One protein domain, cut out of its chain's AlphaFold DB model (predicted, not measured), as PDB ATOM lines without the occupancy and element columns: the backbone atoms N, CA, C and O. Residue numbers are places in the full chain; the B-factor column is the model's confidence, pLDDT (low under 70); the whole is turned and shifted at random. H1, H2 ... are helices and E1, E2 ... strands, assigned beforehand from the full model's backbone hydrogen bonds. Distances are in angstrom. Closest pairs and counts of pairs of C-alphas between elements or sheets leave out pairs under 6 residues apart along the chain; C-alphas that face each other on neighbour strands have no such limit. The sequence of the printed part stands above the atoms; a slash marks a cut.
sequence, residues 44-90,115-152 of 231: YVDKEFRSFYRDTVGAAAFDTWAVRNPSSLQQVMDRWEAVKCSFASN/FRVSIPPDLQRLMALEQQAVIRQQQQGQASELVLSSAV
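What this domain is: This is residues 44 to 90 and 115 to 152 of the 231 residues of an uncharacterized protein of Haematococcus lacustris (UniProt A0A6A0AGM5). Five helices are set round a small two-strand ribbon, E1 and E2, which lies near the middle: H3 packs along E1, while H1 and H5 come close to E2. H1, H2 and H3 turn two sharp corners one after the other, and H2 packs on H4 at one end of the domain; few of the helices touch one another, and those that follow each other in the chain stand at steep angles or about perpendicular, not side by side as in a bundle. The printed part has 85 residues with five named helices and two named strands, in the order H1 H2 H3 E1 H4 H5 E2; the sheet, in the order E1 - E2, is antiparallel, and the class is mostly helix. The whole is compact, with a radius of gyration of the C-alphas of 12.5 A and spans of 36 by 29 by 17 A.

How they stand to each other: H1, residues 44 to 57, is close to but not clearly touching H2, residues 59 to 68; the closest C-alphas, of Arg 54 and Phe 62, are 5.6 A apart, and the lines are only just about perpendicular at 71 degrees. H3, residues 70 to 86, is close to but not clearly touching H2, with the C-alphas of Ala 66 and Leu 73 closest at 5.9 A and a steep tilt of 65 degrees, opposite ways. H1 and H3 are near each other. The closest C-alphas of H3 and E1, residues 115 to 118, are those of Arg 79 and Val 117, 6.2 A apart. H4, residues 121 to 126, touches H2 at a steep tilt of 51 degrees, opposite ways; the closest C-alphas, of Ala 61 and Leu 126, are 5.1 A apart. H5, residues 129 to 138, and H1 only just touch, only at their ends, with 3 pairs of C-alphas within 8 A; the closest are those of Val 57 and Gln 131, 6.4 A apart, and H1 takes part with residues 56 to 57 alone. E2, residues 145 to 148, is antiparallel to E1, with 153 degrees between their directions; N 117 and O 146 are 3.0 A apart and N 146 and O 117 2.7 A, both within hydrogen-bond range. H3 and H5 are apart. In H1, H2, H3 and H5 every O i to N i+4 pair is within hydrogen-bond range; in H4, 1 of 2 is.

Where its parts are: H1 begins at C-alpha 44, (155.030, 150.169, 88.827), and is 19.9 A long. H2 measures 14.4 A, H3 24.4 A and H5 14.3 A from first to last C-alpha. H4, E1 and E2 are shorter; E2 ends at C-alpha 148, (137.718, 150.815, 88.215).

The domain as a whole: The C-alphas farthest apart, of Arg 68 and Asn 90, are 38.6 A apart. Residues 91 to 114 are not printed, and C-alphas 90 and 115 are 14.2 A apart across this cut, which falls in the link from H3 to E1. Of the links that are printed whole, none is long. Mean pLDDT of the printed part is 91.7; residues 89 to 90 and 142 are under 70.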
ATOM      1  N   TYR A  44     155.489 151.101  87.800       97.38
ATOM      2  CA  TYR A  44     155.030 150.169  88.827       97.38
ATOM      3  C   TYR A  44     153.515 150.252  89.025       97.38
ATOM      4  O   TYR A  44     152.890 149.225  89.255       97.38
ATOM      5  N   VAL A  45     152.902 151.421  88.817       97.19
ATOM      6  CA  VAL A  45     151.435 151.551  88.782       97.19
ATOM      7  C   VAL A  45     150.859 150.804  87.569       97.19
ATOM      8  O   VAL A  45     149.838 150.130  87.681       97.19
ATOM      9  N   ASP A  46     151.543 150.850  86.421       97.44
ATOM     10  CA  ASP A  46     151.149 150.085  85.226       97.44
ATOM     11  C   ASP A  46     151.249 148.577  85.447       97.44
ATOM     12  O   ASP A  46     150.412 147.813  84.964       97.44
ATOM     13  N   LYS A  47     152.257 148.141  86.207       97.56
ATOM     14  CA  LYS A  47     152.423 146.742  86.599       97.56
ATOM     15  C   LYS A  47     151.283 146.276  87.505       97.56
ATOM     16  O   LYS A  47     150.729 145.208  87.239       97.56
ATOM     17  N   GLU A  48     150.917 147.065  88.516       98.06
ATOM     18  CA  GLU A  48     149.778 146.765  89.394       98.06
ATOM     19  C   GLU A  48     148.479 146.671  88.591       98.06
ATOM     20  O   GLU A  48     147.750 145.684  88.699       98.06
ATOM     21  N   PHE A  49     148.224 147.635  87.698       98.19
ATOM     22  CA  PHE A  49     147.048 147.586  86.830       98.19
ATOM     23  C   PHE A  49     147.048 146.355  85.928       98.19
ATOM     24  O   PHE A  49     146.032 145.672  85.821       98.19
ATOM     25  N   ARG A  50     148.177 146.038  85.286       97.75
ATOM     26  CA  ARG A  50     148.272 144.876  84.401       97.75
ATOM     27  C   ARG A  50     148.010 143.574  85.157       97.75
ATOM     28  O   ARG A  50     147.347 142.701  84.604       97.75
ATOM     29  N   SER A  51     148.497 143.449  86.394       97.94
ATOM     30  CA  SER A  51     148.200 142.291  87.245       97.94
ATOM     31  C   SER A  51     146.714 142.234  87.587       97.94
ATOM     32  O   SER A  51     146.067 141.227  87.321       97.94
ATOM     33  N   PHE A  52     146.149 143.344  88.069       97.25
ATOM     34  CA  PHE A  52     144.729 143.445  88.393       97.25
ATOM     35  C   PHE A  52     143.833 143.093  87.198       97.25
ATOM     36  O   PHE A  52     142.910 142.288  87.318       97.25
ATOM     37  N   TYR A  53     144.121 143.655  86.022       96.75
ATOM     38  CA  TYR A  53     143.380 143.398  84.791       96.75
ATOM     39  C   TYR A  53     143.480 141.925  84.383       96.75
ATOM     40  O   TYR A  53     142.463 141.299  84.087       96.75
ATOM     41  N   ARG A  54     144.692 141.351  84.418       97.25
ATOM     42  CA  ARG A  54     144.947 139.933  84.125       97.25
ATOM     43  C   ARG A  54     144.157 139.006  85.047       97.25
ATOM     44  O   ARG A  54     143.584 138.032  84.569       97.25
ATOM     45  N   ASP A  55     144.119 139.303  86.339       95.56
ATOM     46  CA  ASP A  55     143.423 138.473  87.321       95.56
ATOM     47  C   ASP A  55     141.897 138.616  87.199       95.56
ATOM     48  O   ASP A  55     141.166 137.633  87.344       95.56
ATOM     49  N   THR A  56     141.421 139.814  86.836       93.62
ATOM     50  CA  THR A  56     139.989 140.118  86.681       93.62
ATOM     51  C   THR A  56     139.373 139.558  85.401       93.62
ATOM     52  O   THR A  56     138.181 139.268  85.385       93.62
ATOM     53  N   VAL A  57     140.146 139.440  84.316       94.44
ATOM     54  CA  VAL A  57     139.680 138.826  83.055       94.44
ATOM     55  C   VAL A  57     140.062 137.346  82.929       94.44
ATOM     56  O   VAL A  57     139.635 136.659  82.000       94.44
ATOM     57  N   GLY A  58     140.867 136.849  83.867       96.44
ATOM     58  CA  GLY A  58     141.323 135.474  83.939       96.44
ATOM     59  C   GLY A  58     142.700 135.309  83.305       96.44
ATOM     60  O   GLY A  58     142.879 135.471  82.097       96.44
ATOM     61  N   ALA A  59     143.658 134.889  84.129       96.75
ATOM     62  CA  ALA A  59     145.066 134.718  83.781       96.75
ATOM     63  C   ALA A  59     145.300 133.980  82.449       96.75
ATOM     64  O   ALA A  59     145.987 134.489  81.568       96.75
ATOM     65  N   ALA A  60     144.687 132.806  82.277       96.50
ATOM     66  CA  ALA A  60     144.869 131.987  81.077       96.50
ATOM     67  C   ALA A  60     144.319 132.661  79.805       96.50
ATOM     68  O   ALA A  60     144.941 132.583  78.741       96.50
ATOM     69  N   ALA A  61     143.171 133.339  79.920       96.69
ATOM     70  CA  ALA A  61     142.556 134.071  78.818       96.69
ATOM     71  C   ALA A  61     143.420 135.274  78.427       96.69
ATOM     72  O   ALA A  61     143.748 135.437  77.252       96.69
ATOM     73  N   PHE A  62     143.845 136.063  79.420       97.69
ATOM     74  CA  PHE A  62     144.708 137.221  79.225       97.69
ATOM     75  C   PHE A  62     146.050 136.844  78.597       97.69
ATOM     76  O   PHE A  62     146.420 137.433  77.586       97.69
ATOM     77  N   ASP A  63     146.759 135.854  79.146       97.56
ATOM     78  CA  ASP A  63     148.092 135.472  78.666       97.56
ATOM     79  C   ASP A  63     148.043 134.959  77.221       97.56
ATOM     80  O   ASP A  63     148.856 135.353  76.383       97.56
ATOM     81  N   THR A  64     147.036 134.139  76.897       97.31
ATOM     82  CA  THR A  64     146.813 133.643  75.530       97.31
ATOM     83  C   THR A  64     146.473 134.783  74.570       97.31
ATOM     84  O   THR A  64     146.986 134.841  73.449       97.31
ATOM     85  N   TRP A  65     145.595 135.694  74.992       98.00
ATOM     86  CA  TRP A  65     145.143 136.819  74.181       98.00
ATOM     87  C   TRP A  65     146.255 137.842  73.928       98.00
ATOM     88  O   TRP A  65     146.433 138.261  72.784       98.00
ATOM     89  N   ALA A  66     147.014 138.203  74.964       96.94
ATOM     90  CA  ALA A  66     148.059 139.223  74.936       96.94
ATOM     91  C   ALA A  66     149.179 138.881  73.946       96.94
ATOM     92  O   ALA A  66     149.640 139.754  73.214       96.94
ATOM     93  N   VAL A  67     149.581 137.606  73.880       97.06
ATOM     94  CA  VAL A  67     150.597 137.133  72.924       97.06
ATOM     95  C   VAL A  67     150.081 137.183  71.485       97.06
ATOM     96  O   VAL A  67     150.823 137.534  70.572       97.06
ATOM     97  N   ARG A  68     148.805 136.842  71.267       97.31
ATOM     98  CA  ARG A  68     148.199 136.800  69.926       97.31
ATOM     99  C   ARG A  68     147.810 138.179  69.392       97.31
ATOM    100  O   ARG A  68     147.729 138.343  68.181       97.31
ATOM    101  N   ASN A  69     147.554 139.147  70.273       96.75
ATOM    102  CA  ASN A  69     146.983 140.450  69.917       96.75
ATOM    103  C   ASN A  69     147.768 141.617  70.550       96.75
ATOM    104  O   ASN A  69     147.193 142.390  71.322       96.75
ATOM    105  N   PRO A  70     149.065 141.790  70.227       96.50
ATOM    106  CA  PRO A  70     149.898 142.833  70.834       96.50
ATOM    107  C   PRO A  70     149.348 144.247  70.595       96.50
ATOM    108  O   PRO A  70     149.364 145.073  71.503       96.50
ATOM    109  N   SER A  71     148.783 144.518  69.414       96.81
ATOM    110  CA  SER A  71     148.175 145.818  69.102       96.81
ATOM    111  C   SER A  71     146.948 146.114  69.969       96.81
ATOM    112  O   SER A  71     146.779 147.236  70.437       96.81
ATOM    113  N   SER A  72     146.103 145.112  70.223       96.56
ATOM    114  CA  SER A  72     144.921 145.275  71.077       96.56
ATOM    115  C   SER A  72     145.310 145.418  72.550       96.56
ATOM    116  O   SER A  72     144.677 146.180  73.277       96.56
ATOM    117  N   LEU A  73     146.379 144.743  72.993       96.81
ATOM    118  CA  LEU A  73     146.966 144.981  74.313       96.81
ATOM    119  C   LEU A  73     147.477 146.418  74.441       96.81
ATOM    120  O   LEU A  73     147.207 147.059  75.454       96.81
ATOM    121  N   GLN A  74     148.155 146.941  73.417       96.56
ATOM    122  CA  GLN A  74     148.619 148.327  73.425       96.56
ATOM    123  C   GLN A  74     147.449 149.307  73.571       96.56
ATOM    124  O   GLN A  74     147.514 150.185  74.417       96.56
ATOM    125  N   GLN A  75     146.336 149.099  72.861       97.00
ATOM    126  CA  GLN A  75     145.139 149.944  73.004       97.00
ATOM    127  C   GLN A  75     144.560 149.930  74.429       97.00
ATOM    128  O   GLN A  75     144.142 150.971  74.940       97.00
ATOM    129  N   VAL A  76     144.553 148.766  75.092       97.44
ATOM    130  CA  VAL A  76     144.144 148.653  76.504       97.44
ATOM    131  C   VAL A  76     145.089 149.453  77.403       97.44
ATOM    132  O   VAL A  76     144.623 150.188  78.273       97.44
ATOM    133  N   MET A  77     146.400 149.353  77.171       97.56
ATOM    134  CA  MET A  77     147.406 150.085  77.943       97.56
ATOM    135  C   MET A  77     147.381 151.597  77.672       97.56
ATOM    136  O   MET A  77     147.545 152.370  78.609       97.56
ATOM    137  N   ASP A  78     147.093 152.037  76.447       96.94
ATOM    138  CA  ASP A  78     146.932 153.455  76.099       96.94
ATOM    139  C   ASP A  78     145.695 154.048  76.785       96.94
ATOM    140  O   ASP A  78     145.723 155.152  77.337       96.94
ATOM    141  N   ARG A  79     144.590 153.289  76.804       96.69
ATOM    142  CA  ARG A  79     143.388 153.680  77.546       96.69
ATOM    143  C   ARG A  79     143.665 153.751  79.044       96.69
ATOM    144  O   ARG A  79     143.197 154.680  79.705       96.69
ATOM    145  N   TRP A  80     144.413 152.787  79.569       97.06
ATOM    146  CA  TRP A  80     144.857 152.795  80.955       97.06
ATOM    147  C   TRP A  80     145.729 154.015  81.268       97.06
ATOM    148  O   TRP A  80     145.482 154.672  82.273       97.06
ATOM    149  N   GLU A  81     146.674 154.387  80.403       95.31
ATOM    150  CA  GLU A  81     147.523 155.567  80.600       95.31
ATOM    151  C   GLU A  81     146.686 156.844  80.763       95.31
ATOM    152  O   GLU A  81     146.919 157.634  81.681       95.31
ATOM    153  N   ALA A  82     145.657 157.014  79.927       93.94
ATOM    154  CA  ALA A  82     144.727 158.136  80.038       93.94
ATOM    155  C   ALA A  82     143.970 158.132  81.379       93.94
ATOM    156  O   ALA A  82     143.866 159.169  82.035       93.94
ATOM    157  N   VAL A  83     143.484 156.962  81.814       94.44
ATOM    158  CA  VAL A  83     142.805 156.780  83.110       94.44
ATOM    159  C   VAL A  83     143.746 157.093  84.276       94.44
ATOM    160  O   VAL A  83     143.409 157.899  85.144       94.44
ATOM    161  N   LYS A  84     144.952 156.524  84.271       93.62
ATOM    162  CA  LYS A  84     145.994 156.749  85.277       93.62
ATOM    163  C   LYS A  84     146.347 158.231  85.391       93.62
ATOM    164  O   LYS A  84     146.436 158.751  86.500       93.62
ATOM    165  N   CYS A  85     146.497 158.924  84.261       90.62
ATOM    166  CA  CYS A  85     146.781 160.359  84.226       90.62
ATOM    167  C   CYS A  85     145.612 161.225  84.715       90.62
ATOM    168  O   CYS A  85     145.854 162.291  85.279       90.62
ATOM    169  N   SER A  86     144.364 160.792  84.508       90.44
ATOM    170  CA  SER A  86     143.180 161.505  85.010       90.44
ATOM    171  C   SER A  86     142.958 161.351  86.515       90.44
ATOM    172  O   SER A  86     142.245 162.160  87.102       90.44
ATOM    173  N   PHE A  87     143.567 160.344  87.150       91.00
ATOM    174  CA  PHE A  87     143.324 160.058  88.557       91.00
ATOM    175  C   PHE A  87     143.920 161.145  89.456       91.00
ATOM    176  O   PHE A  87     145.138 161.230  89.658       91.00
ATOM    177  N   ALA A  88     143.036 161.975  90.008       81.56
ATOM    178  CA  ALA A  88     143.389 163.066  90.897       81.56
ATOM    179  C   ALA A  88     143.003 162.776  92.351       81.56
ATOM    180  O   ALA A  88     142.034 162.078  92.644       81.56
ATOM    181  N   SER A  89     143.757 163.354  93.291       67.56
ATOM    182  CA  SER A  89     143.366 163.339  94.703       67.56
ATOM    183  C   SER A  89     142.221 164.325  94.941       67.56
ATOM    184  O   SER A  89     142.465 165.486  95.265       67.56
ATOM    185  N   ASN A  90     140.973 163.868  94.845       57.34
ATOM    186  CA  ASN A  90     139.818 164.609  95.361       57.34
ATOM    187  C   ASN A  90     139.721 164.435  96.883       57.34
ATOM    188  O   ASN A  90     138.810 163.786  97.376       57.34
ATOM    189  N   PHE A 115     136.220 154.986  86.517       91.00
ATOM    190  CA  PHE A 115     137.140 154.838  85.398       91.00
ATOM    191  C   PHE A 115     136.834 153.552  84.639       91.00
ATOM    192  O   PHE A 115     136.384 152.564  85.216       91.00
ATOM    193  N   ARG A 116     137.043 153.570  83.323       92.81
ATOM    194  CA  ARG A 116     136.676 152.462  82.434       92.81
ATOM    195  C   ARG A 116     137.814 152.140  81.487       92.81
ATOM    196  O   ARG A 116     138.287 153.027  80.764       92.81
ATOM    197  N   VAL A 117     138.203 150.871  81.468       95.62
ATOM    198  CA  VAL A 117     139.141 150.307  80.494       95.62
ATOM    199  C   VAL A 117     138.425 149.212  79.713       95.62
ATOM    200  O   VAL A 117     137.770 148.364  80.302       95.62
ATOM    201  N   SER A 118     138.509 149.231  78.387       94.00
ATOM    202  CA  SER A 118     137.804 148.266  77.539       94.00
ATOM    203  C   SER A 118     138.315 146.839  77.740       94.00
ATOM    204  O   SER A 118     139.525 146.634  77.806       94.00
ATOM    205  N   ILE A 119     137.401 145.870  77.722       95.69
ATOM    206  CA  ILE A 119     137.675 144.440  77.564       95.69
ATOM    207  C   ILE A 119     137.425 144.088  76.093       95.69
ATOM    208  O   ILE A 119     136.269 144.049  75.664       95.69
ATOM    209  N   PRO A 120     138.478 143.848  75.290       95.31
ATOM    210  CA  PRO A 120     138.313 143.589  73.864       95.31
ATOM    211  C   PRO A 120     137.469 142.330  73.597       95.31
ATOM    212  O   PRO A 120     137.628 141.340  74.316       95.31
ATOM    213  N   PRO A 121     136.625 142.301  72.547       93.06
ATOM    214  CA  PRO A 121     135.754 141.155  72.260       93.06
ATOM    215  C   PRO A 121     136.508 139.829  72.092       93.06
ATOM    216  O   PRO A 121     136.020 138.770  72.484       93.06
ATOM    217  N   ASP A 122     137.720 139.875  71.538       94.31
ATOM    218  CA  ASP A 122     138.577 138.696  71.374       94.31
ATOM    219  C   ASP A 122     139.042 138.127  72.712       94.31
ATOM    220  O   ASP A 122     139.074 136.909  72.880       94.31
ATOM    221  N   LEU A 123     139.354 139.001  73.673       95.62
ATOM    222  CA  LEU A 123     139.661 138.599  75.040       95.62
ATOM    223  C   LEU A 123     138.406 138.047  75.707       95.62
ATOM    224  O   LEU A 123     138.451 136.957  76.266       95.62
ATOM    225  N   GLN A 124     137.277 138.749  75.577       92.81
ATOM    226  CA  GLN A 124     136.006 138.352  76.177       92.81
ATOM    227  C   GLN A 124     135.595 136.930  75.773       92.81
ATOM    228  O   GLN A 124     135.187 136.149  76.627       92.81
ATOM    229  N   ARG A 125     135.778 136.551  74.500       93.06
ATOM    230  CA  ARG A 125     135.501 135.190  74.001       93.06
ATOM    231  C   ARG A 125     136.375 134.097  74.626       93.06
ATOM    232  O   ARG A 125     135.969 132.939  74.615       93.06
ATOM    233  N   LEU A 126     137.552 134.445  75.142       94.50
ATOM    234  CA  LEU A 126     138.469 133.518  75.813       94.50
ATOM    235  C   LEU A 126     138.228 133.435  77.327       94.50
ATOM    236  O   LEU A 126     138.707 132.500  77.965       94.50
ATOM    237  N   MET A 127     137.504 134.397  77.907       94.06
ATOM    238  CA  MET A 127     137.196 134.416  79.337       94.06
ATOM    239  C   MET A 127     136.263 133.264  79.719       94.06
ATOM    240  O   MET A 127     135.309 132.959  79.000       94.06
ATOM    241  N   ALA A 128     136.482 132.682  80.900       93.06
ATOM    242  CA  ALA A 128     135.552 131.718  81.478       93.06
ATOM    243  C   ALA A 128     134.173 132.360  81.724       93.06
ATOM    244  O   ALA A 128     134.079 133.535  82.087       93.06
ATOM    245  N   LEU A 129     133.100 131.573  81.582       88.31
ATOM    246  CA  LEU A 129     131.727 132.053  81.798       88.31
ATOM    247  C   LEU A 129     131.523 132.625  83.208       88.31
ATOM    248  O   LEU A 129     130.810 133.610  83.368       88.31
ATOM    249  N   GLU A 130     132.189 132.046  84.210       88.75
ATOM    250  CA  GLU A 130     132.176 132.536  85.591       88.75
ATOM    251  C   GLU A 130     132.759 133.951  85.700       88.75
ATOM    252  O   GLU A 130     132.119 134.845  86.243       88.75
ATOM    253  N   GLN A 131     133.929 134.190  85.103       87.69
ATOM    254  CA  GLN A 131     134.579 135.505  85.096       87.69
ATOM    255  C   GLN A 131     133.716 136.558  84.388       87.69
ATOM    256  O   GLN A 131     133.528 137.663  84.893       87.69
ATOM    257  N   GLN A 132     133.113 136.198  83.251       85.12
ATOM    258  CA  GLN A 132     132.159 137.077  82.574       85.12
ATOM    259  C   GLN A 132     130.933 137.375  83.452       85.12
ATOM    260  O   GLN A 132     130.470 138.514  83.476       85.12
ATOM    261  N   ALA A 133     130.403 136.378  84.168       85.31
ATOM    262  CA  ALA A 133     129.252 136.548  85.051       85.31
ATOM    263  C   ALA A 133     129.567 137.477  86.233       85.31
ATOM    264  O   ALA A 133     128.766 138.367  86.517       85.31
ATOM    265  N   VAL A 134     130.745 137.334  86.853       86.62
ATOM    266  CA  VAL A 134     131.216 138.218  87.935       86.62
ATOM    267  C   VAL A 134     131.272 139.669  87.462       86.62
ATOM    268  O   VAL A 134     130.701 140.549  88.107       86.62
ATOM    269  N   ILE A 135     131.879 139.922  86.300       85.81
ATOM    270  CA  ILE A 135     131.970 141.273  85.732       85.81
ATOM    271  C   ILE A 135     130.577 141.840  85.438       85.81
ATOM    272  O   ILE A 135     130.277 142.961  85.846       85.81
ATOM    273  N   ARG A 136     129.687 141.064  84.798       85.00
ATOM    274  CA  ARG A 136     128.308 141.511  84.521       85.00
ATOM    275  C   ARG A 136     127.550 141.843  85.799       85.00
ATOM    276  O   ARG A 136     126.841 142.845  85.830       85.00
ATOM    277  N   GLN A 137     127.685 141.019  86.836       81.81
ATOM    278  CA  GLN A 137     127.012 141.234  88.114       81.81
ATOM    279  C   GLN A 137     127.512 142.512  88.797       81.81
ATOM    280  O   GLN A 137     126.707 143.281  89.319       81.81
ATOM    281  N   GLN A 138     128.821 142.769  88.750       79.19
ATOM    282  CA  GLN A 138     129.428 143.966  89.333       79.19
ATOM    283  C   GLN A 138     129.135 145.245  88.532       79.19
ATOM    284  O   GLN A 138     129.126 146.333  89.105       79.19
ATOM    285  N   GLN A 139     128.869 145.134  87.227       81.56
ATOM    286  CA  GLN A 139     128.747 146.275  86.311       81.56
ATOM    287  C   GLN A 139     127.362 146.406  85.657       81.56
ATOM    288  O   GLN A 139     127.247 146.828  84.505       81.56
ATOM    289  N   GLN A 140     126.297 146.042  86.380       75.38
ATOM    290  CA  GLN A 140     124.902 146.217  85.937       75.38
ATOM    291  C   GLN A 140     124.618 145.635  84.532       75.38
ATOM    292  O   GLN A 140     123.849 146.190  83.752       75.38
ATOM    293  N   GLY A 141     125.249 144.508  84.196       70.19
ATOM    294  CA  GLY A 141     125.058 143.788  82.936       70.19
ATOM    295  C   GLY A 141     126.075 144.096  81.830       70.19
ATOM    296  O   GLY A 141     126.067 143.394  80.818       70.19
ATOM    297  N   GLN A 142     126.979 145.066  82.004       69.06
ATOM    298  CA  GLN A 142     128.079 145.294  81.057       69.06
ATOM    299  C   GLN A 142     129.269 144.364  81.341       69.06
ATOM    300  O   GLN A 142     129.621 144.120  82.487       69.06
ATOM    301  N   ALA A 143     129.884 143.817  80.289       76.38
ATOM    302  CA  ALA A 143     131.112 143.012  80.396       76.38
ATOM    303  C   ALA A 143     132.137 143.292  79.294       76.38
ATOM    304  O   ALA A 143     133.089 142.536  79.124       76.38
ATOM    305  N   SER A 144     131.916 144.354  78.521       85.50
ATOM    306  CA  SER A 144     132.853 144.862  77.517       85.50
ATOM    307  C   SER A 144     133.841 145.868  78.102       85.50
ATOM    308  O   SER A 144     134.693 146.375  77.383       85.50
ATOM    309  N   GLU A 145     133.714 146.201  79.384       88.69
ATOM    310  CA  GLU A 145     134.575 147.149  80.073       88.69
ATOM    311  C   GLU A 145     134.912 146.632  81.470       88.69
ATOM    312  O   GLU A 145     134.204 145.820  82.062       88.69
ATOM    313  N   LEU A 146     136.036 147.106  81.982       91.50
ATOM    314  CA  LEU A 146     136.455 146.967  83.354       91.50
ATOM    315  C   LEU A 146     136.239 148.309  84.045       91.50
ATOM    316  O   LEU A 146     136.886 149.305  83.714       91.50
ATOM    317  N   VAL A 147     135.311 148.316  84.994       90.94
ATOM    318  CA  VAL A 147     135.029 149.462  85.849       90.94
ATOM    319  C   VAL A 147     136.020 149.481  87.013       90.94
ATOM    320  O   VAL A 147     136.052 148.563  87.828       90.94
ATOM    321  N   LEU A 148     136.805 150.552  87.108       91.50
ATOM    322  CA  LEU A 148     137.718 150.815  88.215       91.50
ATOM    323  C   LEU A 148     137.094 151.892  89.102       91.50
ATOM    324  O   LEU A 148     136.924 153.042  88.688       91.50
ATOM    325  N   SER A 149     136.735 151.517  90.327       90.31
ATOM    326  CA  SER A 149     136.300 152.480  91.338       90.31
ATOM    327  C   SER A 149     137.492 153.288  91.849       90.31
ATOM    328  O   SER A 149     138.645 152.864  91.742       90.31
ATOM    329  N   SER A 150     137.233 154.423  92.499       89.25
ATOM    330  CA  SER A 150     138.291 155.192  93.163       89.25
ATOM    331  C   SER A 150     139.040 154.365  94.219       89.25
ATOM    332  O   SER A 150     140.224 154.597  94.446       89.25
ATOM    333  N   ALA A 151     138.384 153.381  94.847       89.50
ATOM    334  CA  ALA A 151     139.030 152.467  95.788       89.50
ATOM    335  C   ALA A 151     140.045 151.547  95.091       89.50
ATOM    336  O   ALA A 151     141.175 151.437  95.561       89.50
ATOM    337  N   VAL A 152     139.677 150.963  93.945       92.50
ATOM    338  CA  VAL A 152     140.607 150.170  93.122       92.50
ATOM    339  C   VAL A 152     141.756 151.050  92.638       92.50
ATOM    340  O   VAL A 152     142.912 150.684  92.809       92.50
TER     341      VAL A 152